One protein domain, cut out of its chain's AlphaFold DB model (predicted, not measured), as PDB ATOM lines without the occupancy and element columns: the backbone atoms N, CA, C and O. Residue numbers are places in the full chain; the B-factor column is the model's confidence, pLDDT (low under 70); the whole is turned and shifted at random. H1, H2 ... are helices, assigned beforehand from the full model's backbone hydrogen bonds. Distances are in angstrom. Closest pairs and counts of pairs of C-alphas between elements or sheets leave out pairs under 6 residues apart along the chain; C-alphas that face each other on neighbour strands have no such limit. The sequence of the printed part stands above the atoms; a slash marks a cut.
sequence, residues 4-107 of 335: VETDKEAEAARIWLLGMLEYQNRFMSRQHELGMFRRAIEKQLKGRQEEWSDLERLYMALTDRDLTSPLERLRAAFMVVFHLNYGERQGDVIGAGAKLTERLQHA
ATOM      1  N   VAL A   4      38.755  39.183  -3.272       78.88
ATOM      2  CA  VAL A   4      37.656  39.424  -2.323       78.88
ATOM      3  C   VAL A   4      37.090  38.135  -1.707       78.88
ATOM      4  O   VAL A   4      36.655  38.144  -0.557       78.88
ATOM      5  N   GLU A   5      37.050  37.030  -2.452       77.50
ATOM      6  CA  GLU A   5      36.624  35.723  -1.917       77.50
ATOM      7  C   GLU A   5      37.691  35.142  -0.989       77.50
ATOM      8  O   GLU A   5      37.374  34.660   0.097       77.50
ATOM      9  N   THR A   6      38.957  35.286  -1.379       82.19
ATOM     10  CA  THR A   6      40.118  34.835  -0.601       82.19
ATOM     11  C   THR A   6      40.185  35.544   0.756       82.19
ATOM     12  O   THR A   6      40.378  34.895   1.782       82.19
ATOM     13  N   ASP A   7      39.943  36.858   0.786       84.25
ATOM     14  CA  ASP A   7      39.917  37.646   2.025       84.25
ATOM     15  C   ASP A   7      38.785  37.217   2.973       84.25
ATOM     16  O   ASP A   7      38.974  37.152   4.190       84.25
ATOM     17  N   LYS A   8      37.606  36.881   2.434       83.12
ATOM     18  CA  LYS A   8      36.469  36.407   3.240       83.12
ATOM     19  C   LYS A   8      36.722  35.028   3.841       83.12
ATOM     20  O   LYS A   8      36.408  34.807   5.010       83.12
ATOM     21  N   GLU A   9      37.292  34.112   3.064       81.94
ATOM     22  CA  GLU A   9      37.669  32.780   3.548       81.94
ATOM     23  C   GLU A   9      38.775  32.866   4.609       81.94
ATOM     24  O   GLU A   9      38.725  32.165   5.623       81.94
ATOM     25  N   ALA A  10      39.736  33.776   4.426       85.50
ATOM     26  CA  ALA A  10      40.806  34.018   5.386       85.50
ATOM     27  C   ALA A  10      40.248  34.551   6.711       85.50
ATOM     28  O   ALA A  10      40.639  34.088   7.786       85.50
ATOM     29  N   GLU A  11      39.290  35.475   6.647       84.31
ATOM     30  CA  GLU A  11      38.608  35.991   7.831       84.31
ATOM     31  C   GLU A  11      37.823  34.893   8.563       84.31
ATOM     32  O   GLU A  11      37.966  34.732   9.778       84.31
ATOM     33  N   ALA A  12      37.055  34.077   7.835       81.62
ATOM     34  CA  ALA A  12      36.299  32.967   8.414       81.62
ATOM     35  C   ALA A  12      37.215  31.924   9.077       81.62
ATOM     36  O   ALA A  12      36.943  31.473  10.193       81.62
ATOM     37  N   ALA A  13      38.335  31.580   8.435       84.88
ATOM     38  CA  ALA A  13      39.342  30.683   8.995       84.88
ATOM     39  C   ALA A  13      39.973  31.256  10.274       84.88
ATOM     40  O   ALA A  13      40.163  30.536  11.255       84.88
ATOM     41  N   ARG A  14      40.251  32.565  10.305       85.19
ATOM     42  CA  ARG A  14      40.796  33.234  11.493       85.19
ATOM     43  C   ARG A  14      39.822  33.178  12.666       85.19
ATOM     44  O   ARG A  14      40.221  32.795  13.764       85.19
ATOM     45  N   ILE A  15      38.561  33.545  12.428       82.25
ATOM     46  CA  ILE A  15      37.497  33.510  13.442       82.25
ATOM     47  C   ILE A  15      37.342  32.090  13.986       82.25
ATOM     48  O   ILE A  15      37.289  31.891  15.200       82.25
ATOM     49  N   TRP A  16      37.334  31.098  13.096       86.31
ATOM     50  CA  TRP A  16      37.183  29.705  13.484       86.31
ATOM     51  C   TRP A  16      38.350  29.185  14.317       86.31
ATOM     52  O   TRP A  16      38.125  28.588  15.370       86.31
ATOM     53  N   LEU A  17      39.589  29.460  13.901       85.94
ATOM     54  CA  LEU A  17      40.781  29.038  14.634       85.94
ATOM     55  C   LEU A  17      40.782  29.596  16.060       85.94
ATOM     56  O   LEU A  17      41.000  28.852  17.013       85.94
ATOM     57  N   LEU A  18      40.513  30.896  16.212       83.88
ATOM     58  CA  LEU A  18      40.484  31.541  17.524       83.88
ATOM     59  C   LEU A  18      39.344  31.005  18.397       83.88
ATOM     60  O   LEU A  18      39.581  30.667  19.555       83.88
ATOM     61  N   GLY A  19      38.140  30.853  17.837       79.50
ATOM     62  CA  GLY A  19      36.997  30.292  18.561       79.50
ATOM     63  C   GLY A  19      37.232  28.848  19.016       79.50
ATOM     64  O   GLY A  19      36.861  28.480  20.129       79.50
ATOM     65  N   MET A  20      37.902  28.035  18.196       83.19
ATOM     66  CA  MET A  20      38.258  26.658  18.541       83.19
ATOM     67  C   MET A  20      39.300  26.588  19.664       83.19
ATOM     68  O   MET A  20      39.159  25.780  20.581       83.19
ATOM     69  N   LEU A  21      40.321  27.448  19.627       83.81
ATOM     70  CA  LEU A  21      41.326  27.541  20.693       83.81
ATOM     71  C   LEU A  21      40.699  27.977  22.026       83.81
ATOM     72  O   LEU A  21      41.019  27.419  23.076       83.81
ATOM     73  N   GLU A  22      39.773  28.939  21.994       78.00
ATOM     74  CA  GLU A  22      39.040  29.376  23.186       78.00
ATOM     75  C   GLU A  22      38.132  28.264  23.736       78.00
ATOM     76  O   GLU A  22      38.111  28.022  24.946       78.00
ATOM     77  N   TYR A  23      37.439  27.538  22.851       76.12
ATOM     78  CA  TYR A  23      36.634  26.375  23.216       76.12
ATOM     79  C   TYR A  23      37.480  25.284  23.889       76.12
ATOM     80  O   TYR A  23      37.107  24.772  24.944       76.12
ATOM     81  N   GLN A  24      38.644  24.955  23.328       78.88
ATOM     82  CA  GLN A  24      39.546  23.951  23.895       78.88
ATOM     83  C   GLN A  24      40.027  24.349  25.288       78.88
ATOM     84  O   GLN A  24      39.866  23.575  26.228       78.88
ATOM     85  N   ASN A  25      40.510  25.586  25.442       78.38
ATOM     86  CA  ASN A  25      41.006  26.088  26.721       78.38
ATOM     87  C   ASN A  25      39.938  26.075  27.831       78.38
ATOM     88  O   ASN A  25      40.267  25.887  29.000       78.38
ATOM     89  N   ARG A  26      38.659  26.279  27.484       71.00
ATOM     90  CA  ARG A  26      37.559  26.299  28.461       71.00
ATOM     91  C   ARG A  26      36.946  24.929  28.740       71.00
ATOM     92  O   ARG A  26      36.524  24.690  29.867       71.00
ATOM     93  N   PHE A  27      36.851  24.057  27.737       70.44
ATOM     94  CA  PHE A  27      35.985  22.872  27.810       70.44
ATOM     95  C   PHE A  27      36.710  21.536  27.649       70.44
ATOM     96  O   PHE A  27      36.158  20.505  28.038       70.44
ATOM     97  N   MET A  28      37.926  21.509  27.099       75.00
ATOM     98  CA  MET A  28      38.670  20.260  26.963       75.00
ATOM     99  C   MET A  28      39.545  20.008  28.183       75.00
ATOM    100  O   MET A  28      40.385  20.812  28.571       75.00
ATOM    101  N   SER A  29      39.363  18.838  28.797       77.88
ATOM    102  CA  SER A  29      40.273  18.403  29.850       77.88
ATOM    103  C   SER A  29      41.618  18.006  29.249       77.88
ATOM    104  O   SER A  29      41.690  17.394  28.181       77.88
ATOM    105  N   ARG A  30      42.692  18.229  30.008       80.12
ATOM    106  CA  ARG A  30      44.048  17.796  29.644       80.12
ATOM    107  C   ARG A  30      44.126  16.316  29.243       80.12
ATOM    108  O   ARG A  30      44.925  15.942  28.391       80.12
ATOM    109  N   GLN A  31      43.316  15.446  29.856       79.00
ATOM    110  CA  GLN A  31      43.267  14.022  29.498       79.00
ATOM    111  C   GLN A  31      42.699  13.797  28.095       79.00
ATOM    112  O   GLN A  31      43.203  12.941  27.366       79.00
ATOM    113  N   HIS A  32      41.678  14.563  27.716       78.19
ATOM    114  CA  HIS A  32      41.085  14.501  26.388       78.19
ATOM    115  C   HIS A  32      42.084  14.969  25.319       78.19
ATOM    116  O   HIS A  32      42.298  14.268  24.331       78.19
ATOM    117  N   GLU A  33      42.776  16.082  25.570       79.81
ATOM    118  CA  GLU A  33      43.823  16.611  24.685       79.81
ATOM    119  C   GLU A  33      44.976  15.615  24.504       79.81
ATOM    120  O   GLU A  33      45.363  15.293  23.381       79.81
ATOM    121  N   LEU A  34      45.483  15.045  25.604       81.50
ATOM    122  CA  LEU A  34      46.525  14.015  25.560       81.50
ATOM    123  C   LEU A  34      46.064  12.751  24.821       81.50
ATOM    124  O   LEU A  34      46.865  12.109  24.139       81.50
ATOM    125  N   GLY A  35      44.787  12.384  24.952       83.81
ATOM    126  CA  GLY A  35      44.185  11.269  24.229       83.81
ATOM    127  C   GLY A  35      44.167  11.496  22.717       83.81
ATOM    128  O   GLY A  35      44.556  10.598  21.969       83.81
ATOM    129  N   MET A  36      43.782  12.694  22.271       84.88
ATOM    130  CA  MET A  36      43.841  13.078  20.855       84.88
ATOM    131  C   MET A  36      45.281  13.073  20.332       84.88
ATOM    132  O   MET A  36      45.544  12.481  19.287       84.88
ATOM    133  N   PHE A  37      46.229  13.627  21.097       83.75
ATOM    134  CA  PHE A  37      47.651  13.619  20.739       83.75
ATOM    135  C   PHE A  37      48.205  12.220  20.519       83.75
ATOM    136  O   PHE A  37      48.856  11.952  19.511       83.75
ATOM    137  N   ARG A  38      47.940  11.310  21.460       87.19
ATOM    138  CA  ARG A  38      48.407   9.924  21.353       87.19
ATOM    139  C   ARG A  38      47.860   9.257  20.097       87.19
ATOM    140  O   ARG A  38      48.633   8.645  19.370       87.19
ATOM    141  N   ARG A  39      46.571   9.437  19.796       88.62
ATOM    142  CA  ARG A  39      45.947   8.877  18.586       88.62
ATOM    143  C   ARG A  39      46.561   9.433  17.302       88.62
ATOM    144  O   ARG A  39      46.868   8.654  16.401       88.62
ATOM    145  N   ALA A  40      46.782  10.745  17.229       89.19
ATOM    146  CA  ALA A  40      47.405  11.380  16.070       89.19
ATOM    147  C   ALA A  40      48.837  10.865  15.838       89.19
ATOM    148  O   ALA A  40      49.174  10.465  14.722       89.19
ATOM    149  N   ILE A  41      49.644  10.784  16.902       87.94
ATOM    150  CA  ILE A  41      51.018  10.262  16.854       87.94
ATOM    151  C   ILE A  41      51.030   8.773  16.484       87.94
ATOM    152  O   ILE A  41      51.828   8.350  15.654       87.94
ATOM    153  N   GLU A  42      50.132   7.960  17.045       90.19
ATOM    154  CA  GLU A  42      50.026   6.535  16.709       90.19
ATOM    155  C   GLU A  42      49.708   6.310  15.226       90.19
ATOM    156  O   GLU A  42      50.279   5.410  14.605       90.19
ATOM    157  N   LYS A  43      48.824   7.129  14.642       91.31
ATOM    158  CA  LYS A  43      48.543   7.117  13.199       91.31
ATOM    159  C   LYS A  43      49.774   7.535  12.396       91.31
ATOM    160  O   LYS A  43      50.121   6.861  11.429       91.31
ATOM    161  N   GLN A  44      50.483   8.574  12.840       89.00
ATOM    162  CA  GLN A  44      51.712   9.050  12.203       89.00
ATOM    163  C   GLN A  44      52.800   7.972  12.163       89.00
ATOM    164  O   GLN A  44      53.382   7.727  11.110       89.00
ATOM    165  N   LEU A  45      53.038   7.288  13.287       89.94
ATOM    166  CA  LEU A  45      54.030   6.214  13.405       89.94
ATOM    167  C   LEU A  45      53.695   5.002  12.526       89.94
ATOM    168  O   LEU A  45      54.593   4.284  12.097       89.94
ATOM    169  N   LYS A  46      52.407   4.780  12.240       93.50
ATOM    170  CA  LYS A  46      51.924   3.737  11.324       93.50
ATOM    171  C   LYS A  46      51.884   4.188   9.859       93.50
ATOM    172  O   LYS A  46      51.434   3.412   9.021       93.50
ATOM    173  N   GLY A  47      52.314   5.416   9.560       90.94
ATOM    174  CA  GLY A  47      52.279   5.992   8.216       90.94
ATOM    175  C   GLY A  47      50.875   6.332   7.708       90.94
ATOM    176  O   GLY A  47      50.703   6.396   6.502       90.94
ATOM    177  N   ARG A  48      49.893   6.522   8.603       91.62
ATOM    178  CA  ARG A  48      48.472   6.767   8.277       91.62
ATOM    179  C   ARG A  48      48.024   8.195   8.580       91.62
ATOM    180  O   ARG A  48      47.032   8.421   9.276       91.62
ATOM    181  N   GLN A  49      48.805   9.178   8.152       85.75
ATOM    182  CA  GLN A  49      48.535  10.596   8.440       85.75
ATOM    183  C   GLN A  49      47.270  11.096   7.721       85.75
ATOM    184  O   GLN A  49      46.566  11.987   8.193       85.75
ATOM    185  N   GLU A  50      46.931  10.474   6.598       87.50
ATOM    186  CA  GLU A  50      45.710  10.702   5.837       87.50
ATOM    187  C   GLU A  50      44.438  10.378   6.637       87.50
ATOM    188  O   GLU A  50      43.416  11.036   6.436       87.50
ATOM    189  N   GLU A  51      44.510   9.453   7.602       87.88
ATOM    190  CA  GLU A  51      43.401   9.074   8.492       87.88
ATOM    191  C   GLU A  51      43.219  10.031   9.687       87.88
ATOM    192  O   GLU A  51      42.415   9.763  10.591       87.88
ATOM    193  N   TRP A  52      43.978  11.127   9.759       88.75
ATOM    194  CA  TRP A  52      43.779  12.127  10.804       88.75
ATOM    195  C   TRP A  52      42.395  12.770  10.712       88.75
ATOM    196  O   TRP A  52      41.942  13.169   9.637       88.75
ATOM    197  N   SER A  53      41.740  12.895  11.867       86.69
ATOM    198  CA  SER A  53      40.550  13.731  11.994       86.69
ATOM    199  C   SER A  53      40.920  15.206  11.843       86.69
ATOM    200  O   SER A  53      42.080  15.596  12.000       86.69
ATOM    201  N   ASP A  54      39.929  16.050  11.581       83.81
ATOM    202  CA  ASP A  54      40.155  17.484  11.392       83.81
ATOM    203  C   ASP A  54      40.775  18.163  12.628       83.81
ATOM    204  O   ASP A  54      41.698  18.971  12.514       83.81
ATOM    205  N   LEU A  55      40.349  17.752  13.828       82.25
ATOM    206  CA  LEU A  55      40.932  18.203  15.094       82.25
ATOM    207  C   LEU A  55      42.355  17.675  15.304       82.25
ATOM    208  O   LEU A  55      43.201  18.413  15.800       82.25
ATOM    209  N   GLU A  56      42.642  16.428  14.912       87.75
ATOM    210  CA  GLU A  56      43.998  15.867  14.992       87.75
ATOM    211  C   GLU A  56      44.960  16.643  14.077       87.75
ATOM    212  O   GLU A  56      46.046  17.010  14.519       87.75
ATOM    213  N   ARG A  57      44.547  16.976  12.846       88.75
ATOM    214  CA  ARG A  57      45.349  17.790  11.910       88.75
ATOM    215  C   ARG A  57      45.661  19.170  12.474       88.75
ATOM    216  O   ARG A  57      46.813  19.599  12.455       88.75
ATOM    217  N   LEU A  58      44.640  19.845  13.002       87.75
ATOM    218  CA  LEU A  58      44.785  21.159  13.616       87.75
ATOM    219  C   LEU A  58      45.751  21.125  14.808       87.75
ATOM    220  O   LEU A  58      46.659  21.951  14.897       87.75
ATOM    221  N   TYR A  59      45.579  20.160  15.713       86.75
ATOM    222  CA  TYR A  59      46.411  20.048  16.909       86.75
ATOM    223  C   TYR A  59      47.861  19.689  16.594       86.75
ATOM    224  O   TYR A  59      48.767  20.228  17.233       86.75
ATOM    225  N   MET A  60      48.099  18.817  15.612       89.06
ATOM    226  CA  MET A  60      49.457  18.503  15.169       89.06
ATOM    227  C   MET A  60      50.140  19.736  14.563       89.06
ATOM    228  O   MET A  60      51.298  19.984  14.876       89.06
ATOM    229  N   ALA A  61      49.419  20.577  13.810       89.75
ATOM    230  CA  ALA A  61      49.954  21.850  13.314       89.75
ATOM    231  C   ALA A  61      50.256  22.856  14.445       89.75
ATOM    232  O   ALA A  61      51.291  23.522  14.436       89.75
ATOM    233  N   LEU A  62      49.391  22.935  15.463       88.00
ATOM    234  CA  LEU A  62      49.574  23.812  16.630       88.00
ATOM    235  C   LEU A  62      50.735  23.397  17.544       88.00
ATOM    236  O   LEU A  62      51.179  24.188  18.379       88.00
ATOM    237  N   THR A  63      51.220  22.164  17.421       86.31
ATOM    238  CA  THR A  63      52.246  21.585  18.305       86.31
ATOM    239  C   THR A  63      53.431  21.002  17.556       86.31
ATOM    240  O   THR A  63      54.247  20.291  18.151       86.31
ATOM    241  N   ASP A  64      53.551  21.348  16.276       86.56
ATOM    242  CA  ASP A  64      54.664  20.941  15.442       86.56
ATOM    243  C   ASP A  64      55.988  21.353  16.104       86.56
ATOM    244  O   ASP A  64      56.206  22.516  16.472       86.56
ATOM    245  N   ARG A  65      56.847  20.354  16.316       83.75
ATOM    246  CA  ARG A  65      58.135  20.507  16.993       83.75
ATOM    247  C   ARG A  65      59.182  21.132  16.085       83.75
ATOM    248  O   ARG A  65      60.123  21.722  16.611       83.75
ATOM    249  N   ASP A  66      58.996  21.031  14.773       88.69
ATOM    250  CA  ASP A  66      59.895  21.617  13.783       88.69
ATOM    251  C   ASP A  66      59.690  23.140  13.688       88.69
ATOM    252  O   ASP A  66      60.580  23.877  13.261       88.69
ATOM    253  N   LEU A  67      58.547  23.638  14.177       89.25
ATOM    254  CA  LEU A  67      58.255  25.060  14.316       89.25
ATOM    255  C   LEU A  67      58.686  25.561  15.696       89.25
ATOM    256  O   LEU A  67      58.189  25.116  16.740       89.25
ATOM    257  N   THR A  68      59.615  26.514  15.711       86.31
ATOM    258  CA  THR A  68      60.261  26.980  16.948       86.31
ATOM    259  C   THR A  68      59.476  28.075  17.664       86.31
ATOM    260  O   THR A  68      59.571  28.182  18.888       86.31
ATOM    261  N   SER A  69      58.654  28.849  16.947       91.88
ATOM    262  CA  SER A  69      57.868  29.935  17.539       91.88
ATOM    263  C   SER A  69      56.362  29.628  17.628       91.88
ATOM    264  O   SER A  69      55.784  29.016  16.725       91.88
ATOM    265  N   PRO A  70      55.669  30.116  18.678       86.94
ATOM    266  CA  PRO A  70      54.207  30.037  18.762       86.94
ATOM    267  C   PRO A  70      53.495  30.694  17.572       86.94
ATOM    268  O   PRO A  70      52.453  30.218  17.131       86.94
ATOM    269  N   LEU A  71      54.070  31.772  17.029       88.94
ATOM    270  CA  LEU A  71      53.512  32.482  15.881       88.94
ATOM    271  C   LEU A  71      53.566  31.638  14.602       88.94
ATOM    272  O   LEU A  71      52.605  31.633  13.837       88.94
ATOM    273  N   GLU A  72      54.656  30.905  14.369       89.94
ATOM    274  CA  GLU A  72      54.761  29.972  13.239       89.94
ATOM    275  C   GLU A  72      53.747  28.837  13.356       89.94
ATOM    276  O   GLU A  72      53.080  28.527  12.374       89.94
ATOM    277  N   ARG A  73      53.557  28.277  14.556       90.12
ATOM    278  CA  ARG A  73      52.551  27.229  14.802       90.12
ATOM    279  C   ARG A  73      51.127  27.727  14.570       90.12
ATOM    280  O   ARG A  73      50.336  27.043  13.930       90.12
ATOM    281  N   LEU A  74      50.810  28.943  15.022       89.25
ATOM    282  CA  LEU A  74      49.520  29.583  14.743       89.25
ATOM    283  C   LEU A  74      49.317  29.839  13.247       89.25
ATOM    284  O   LEU A  74      48.217  29.629  12.744       89.25
ATOM    285  N   ARG A  75      50.365  30.246  12.521       90.69
ATOM    286  CA  ARG A  75      50.311  30.390  11.059       90.69
ATOM    287  C   ARG A  75      50.096  29.042  10.372       90.69
ATOM    288  O   ARG A  75      49.261  28.965   9.482       90.69
ATOM    289  N   ALA A  76      50.781  27.984  10.799       90.25
ATOM    290  CA  ALA A  76      50.596  26.640  10.250       90.25
ATOM    291  C   ALA A  76      49.164  26.136  10.487       90.25
ATOM    292  O   ALA A  76      48.505  25.666   9.562       90.25
ATOM    293  N   ALA A  77      48.646  26.315  11.703       90.19
ATOM    294  CA  ALA A  77      47.269  25.991  12.050       90.19
ATOM    295  C   ALA A  77      46.262  26.799  11.221       90.19
ATOM    296  O   ALA A  77      45.320  26.230  10.680       90.19
ATOM    297  N   PHE A  78      46.494  28.103  11.049       90.69
ATOM    298  CA  PHE A  78      45.683  28.947  10.175       90.69
ATOM    299  C   PHE A  78      45.668  28.423   8.737       90.69
ATOM    300  O   PHE A  78      44.596  28.305   8.152       90.69
ATOM    301  N   MET A  79      46.822  28.028   8.193       90.69
ATOM    302  CA  MET A  79      46.907  27.448   6.851       90.69
ATOM    303  C   MET A  79      46.127  26.134   6.733       90.69
ATOM    304  O   MET A  79      45.473  25.912   5.717       90.69
ATOM    305  N   VAL A  80      46.133  25.285   7.766       88.62
ATOM    306  CA  VAL A  80      45.311  24.063   7.810       88.62
ATOM    307  C   VAL A  80      43.818  24.404   7.787       88.62
ATOM    308  O   VAL A  80      43.080  23.854   6.973       88.62
ATOM    309  N   VAL A  81      43.379  25.340   8.633       85.94
ATOM    310  CA  VAL A  81      41.973  25.779   8.722       85.94
ATOM    311  C   VAL A  81      41.502  26.411   7.411       85.94
ATOM    312  O   VAL A  81      40.395  26.120   6.957       85.94
ATOM    313  N   PHE A  82      42.344  27.248   6.805       87.12
ATOM    314  CA  PHE A  82      42.072  27.941   5.552       87.12
ATOM    315  C   PHE A  82      41.992  26.958   4.377       87.12
ATOM    316  O   PHE A  82      40.976  26.904   3.692       87.12
ATOM    317  N   HIS A  83      43.000  26.099   4.187       85.31
ATOM    318  CA  HIS A  83      43.019  25.150   3.067       85.31
ATOM    319  C   HIS A  83      41.957  24.055   3.154       85.31
ATOM    320  O   HIS A  83      41.487  23.577   2.123       85.31
ATOM    321  N   LEU A  84      41.581  23.640   4.364       83.81
ATOM    322  CA  LEU A  84      40.526  22.644   4.569       83.81
ATOM    323  C   LEU A  84      39.134  23.278   4.713       83.81
ATOM    324  O   LEU A  84      38.144  22.553   4.847       83.81
ATOM    325  N   ASN A  85      39.070  24.612   4.636       81.19
ATOM    326  CA  ASN A  85      37.871  25.435   4.722       81.19
ATOM    327  C   ASN A  85      36.993  25.092   5.940       81.19
ATOM    328  O   ASN A  85      35.782  24.875   5.840       81.19
ATOM    329  N   TYR A  86      37.611  24.994   7.120       78.81
ATOM    330  CA  TYR A  86      36.876  24.688   8.353       78.81
ATOM    331  C   TYR A  86      35.966  25.835   8.796       78.81
ATOM    332  O   TYR A  86      34.931  25.573   9.406       78.81
ATOM    333  N   GLY A  87      36.298  27.083   8.445       67.62
ATOM    334  CA  GLY A  87      35.454  28.244   8.741       67.62
ATOM    335  C   GLY A  87      34.046  28.119   8.154       67.62
ATOM    336  O   GLY A  87      33.071  28.399   8.847       67.62
ATOM    337  N   GLU A  88      33.929  27.620   6.921       74.56
ATOM    338  CA  GLU A  88      32.636  27.375   6.274       74.56
ATOM    339  C   GLU A  88      32.057  25.999   6.639       74.56
ATOM    340  O   GLU A  88      30.880  25.886   6.980       74.56
ATOM    341  N   ARG A  89      32.880  24.939   6.632       72.94
ATOM    342  CA  ARG A  89      32.417  23.553   6.854       72.94
ATOM    343  C   ARG A  89      32.040  23.232   8.298       72.94
ATOM    344  O   ARG A  89      31.277  22.297   8.529       72.94
ATOM    345  N   GLN A  90      32.613  23.945   9.264       68.75
ATOM    346  CA  GLN A  90      32.473  23.672  10.697       68.75
ATOM    347  C   GLN A  90      32.129  24.933  11.507       68.75
ATOM    348  O   GLN A  90      32.347  24.958  12.723       68.75
ATOM    349  N   GLY A  91      31.566  25.970  10.874       63.69
ATOM    350  CA  GLY A  91      31.107  27.189  11.558       63.69
ATOM    351  C   GLY A  91      30.112  26.915  12.701       63.69
ATOM    352  O   GLY A  91      30.133  27.600  13.727       63.69
ATOM    353  N   ASP A  92      29.327  25.838  12.591       63.66
ATOM    354  CA  ASP A  92      28.385  25.377  13.620       63.66
ATOM    355  C   ASP A  92      29.047  24.991  14.952       63.66
ATOM    356  O   ASP A  92      28.395  25.049  15.995       63.66
ATOM    357  N   VAL A  93      30.335  24.629  14.964       62.91
ATOM    358  CA  VAL A  93      31.034  24.217  16.196       62.91
ATOM    359  C   VAL A  93      31.237  25.403  17.142       62.91
ATOM    360  O   VAL A  93      31.072  25.257  18.354       62.91
ATOM    361  N   ILE A  94      31.494  26.600  16.605       61.22
ATOM    362  CA  ILE A  94      31.567  27.840  17.398       61.22
ATOM    363  C   ILE A  94      30.182  28.172  17.964       61.22
ATOM    364  O   ILE A  94      30.049  28.477  19.148       61.22
ATOM    365  N   GLY A  95      29.131  28.036  17.147       64.12
ATOM    366  CA  GLY A  95      27.745  28.213  17.588       64.12
ATOM    367  C   GLY A  95      27.325  27.207  18.667       64.12
ATOM    368  O   GLY A  95      26.621  27.563  19.611       64.12
ATOM    369  N   ALA A  96      27.785  25.957  18.575       61.91
ATOM    370  CA  ALA A  96      27.559  24.930  19.587       61.91
ATOM    371  C   ALA A  96      28.322  25.227  20.890       61.91
ATOM    372  O   ALA A  96      27.756  25.060  21.971       61.91
ATOM    373  N   GLY A  97      29.563  25.716  20.800       59.03
ATOM    374  CA  GLY A  97      30.356  26.160  21.949       59.03
ATOM    375  C   GLY A  97      29.741  27.361  22.672       59.03
ATOM    376  O   GLY A  97      29.631  27.348  23.899       59.03
ATOM    377  N   ALA A  98      29.253  28.356  21.926       67.06
ATOM    378  CA  ALA A  98      28.538  29.503  22.483       67.06
ATOM    379  C   ALA A  98      27.251  29.070  23.207       67.06
ATOM    380  O   ALA A  98      27.054  29.419  24.367       67.06
ATOM    381  N   LYS A  99      26.431  28.215  22.576       70.62
ATOM    382  CA  LYS A  99      25.215  27.651  23.195       70.62
ATOM    383  C   LYS A  99      25.516  26.819  24.441       70.62
ATOM    384  O   LYS A  99      24.743  26.834  25.393       70.62
ATOM    385  N   LEU A 100      26.609  26.057  24.447       67.88
ATOM    386  CA  LEU A 100      27.026  25.299  25.626       67.88
ATOM    387  C   LEU A 100      27.477  26.234  26.756       67.88
ATOM    388  O   LEU A 100      27.091  26.016  27.899       67.88
ATOM    389  N   THR A 101      28.233  27.285  26.431       68.44
ATOM    390  CA  THR A 101      28.652  28.319  27.392       68.44
ATOM    391  C   THR A 101      27.445  29.007  28.014       68.44
ATOM    392  O   THR A 101      27.360  29.093  29.230       68.44
ATOM    393  N   GLU A 102      26.477  29.424  27.198       73.81
ATOM    394  CA  GLU A 102      25.227  30.033  27.660       73.81
ATOM    395  C   GLU A 102      24.456  29.091  28.592       73.81
ATOM    396  O   GLU A 102      24.000  29.506  29.650       73.81
ATOM    397  N   ARG A 103      24.372  27.796  28.258       71.44
ATOM    398  CA  ARG A 103      23.733  26.789  29.122       71.44
ATOM    399  C   ARG A 103      24.455  26.600  30.451       71.44
ATOM    400  O   ARG A 103      23.789  26.423  31.466       71.44
ATOM    401  N   LEU A 104      25.788  26.590  30.447       71.00
ATOM    402  CA  LEU A 104      26.589  26.450  31.664       71.00
ATOM    403  C   LEU A 104      26.502  27.703  32.533       71.00
ATOM    404  O   LEU A 104      26.334  27.577  33.740       71.00
ATOM    405  N   GLN A 105      26.551  28.888  31.923       73.69
ATOM    406  CA  GLN A 105      26.355  30.152  32.626       73.69
ATOM    407  C   GLN A 105      24.955  30.206  33.234       73.69
ATOM    408  O   GLN A 105      24.826  30.399  34.431       73.69
ATOM    409  N   HIS A 106      23.921  29.902  32.449       75.38
ATOM    410  CA  HIS A 106      22.548  29.827  32.940       75.38
ATOM    411  C   HIS A 106      22.394  28.798  34.071       75.38
ATOM    412  O   HIS A 106      21.658  29.037  35.022       75.38
ATOM    413  N   ALA A 107      23.066  27.644  33.995       71.69
ATOM    414  CA  ALA A 107      23.076  26.676  35.090       71.69
ATOM    415  C   ALA A 107      23.735  27.253  36.353       71.69
ATOM    416  O   ALA A 107      23.148  27.165  37.426       71.69
TER     417      ALA A 107
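AT A GLANCE: This is residues 4 to 107 of the 335 residues of the protein "RING-type domain-containing protein" of Alternaria arborescens (UniProt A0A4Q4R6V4). One long helix, H1, stands as a mast: the helical hairpin H3 and H4 packs on one side of it through H4, with H2 across H3 farther out, and on another side H6 branches off partway along H1, its residues 91 to 97 packing on residues 16 to 23 of H1 and the rest splaying away. Short H5 packs on H1 before H6, whose residues 102 to 107 stick out. The printed part has 104 residues, with six named helices in the order H1 to H6 and no named strand: all helix. It is compact, with a radius of gyration of the C-alphas of 14.6 A, and spans 43 by 40 by 26 A.

IN THESE COORDINATES: Find C-alpha 4 at (37.656, 39.424, -2.323); from there H1, residues 4 to 27, runs 34.4 A. H2, residues 30 to 45, runs 22.3 A. Next come H3, residues 54 to 62, 12.5 A; H4, residues 70 to 83, 19.9 A; and H5, residues 86 to 89, 4.8 A. H6, residues 91 to 107, runs 24.9 A to C-alpha 107 at (23.076, 26.676, 35.090).

HOW THE PARTS SIT: Begin at the hub, H1. Its residues 9 to 17 touch H4, closest at C-alphas Ala 13 and Phe 82, 5.2 A, at a steep tilt of 59 degrees, opposite ways. H5 touches H1 at C-alphas Ala 13 and Gly 87, the closest, 4.6 A apart. H6 touches H1 with residues 91 to 97 alone, closest at C-alphas Gly 19 and Ile 94, 6.1 A, the same way at a shallow tilt of 34 degrees, only just short of steep. In the hairpin, H3 touches H4, closest at C-alphas Leu 62 and Arg 73, 4.9 A, at a shallow tilt of 29 degrees. H2 touches H3 about perpendicular, at 89 degrees, closest at C-alphas Ala 40 and Glu 56, 5.7 A. H1 and H2 are apart. Each O i to N i+4 pair is within hydrogen-bond range in H1, H2, H3 and H4, and 12 of 13 in H6; H5 is too short for one.

THE WHOLE: The C-alphas farthest apart, Gly 47 and His 106, are 45.4 A apart. The printed part has no cut and no long link. Look for pLDDT under 70 at residue 87, residues 90 to 98 and residues 100 to 101.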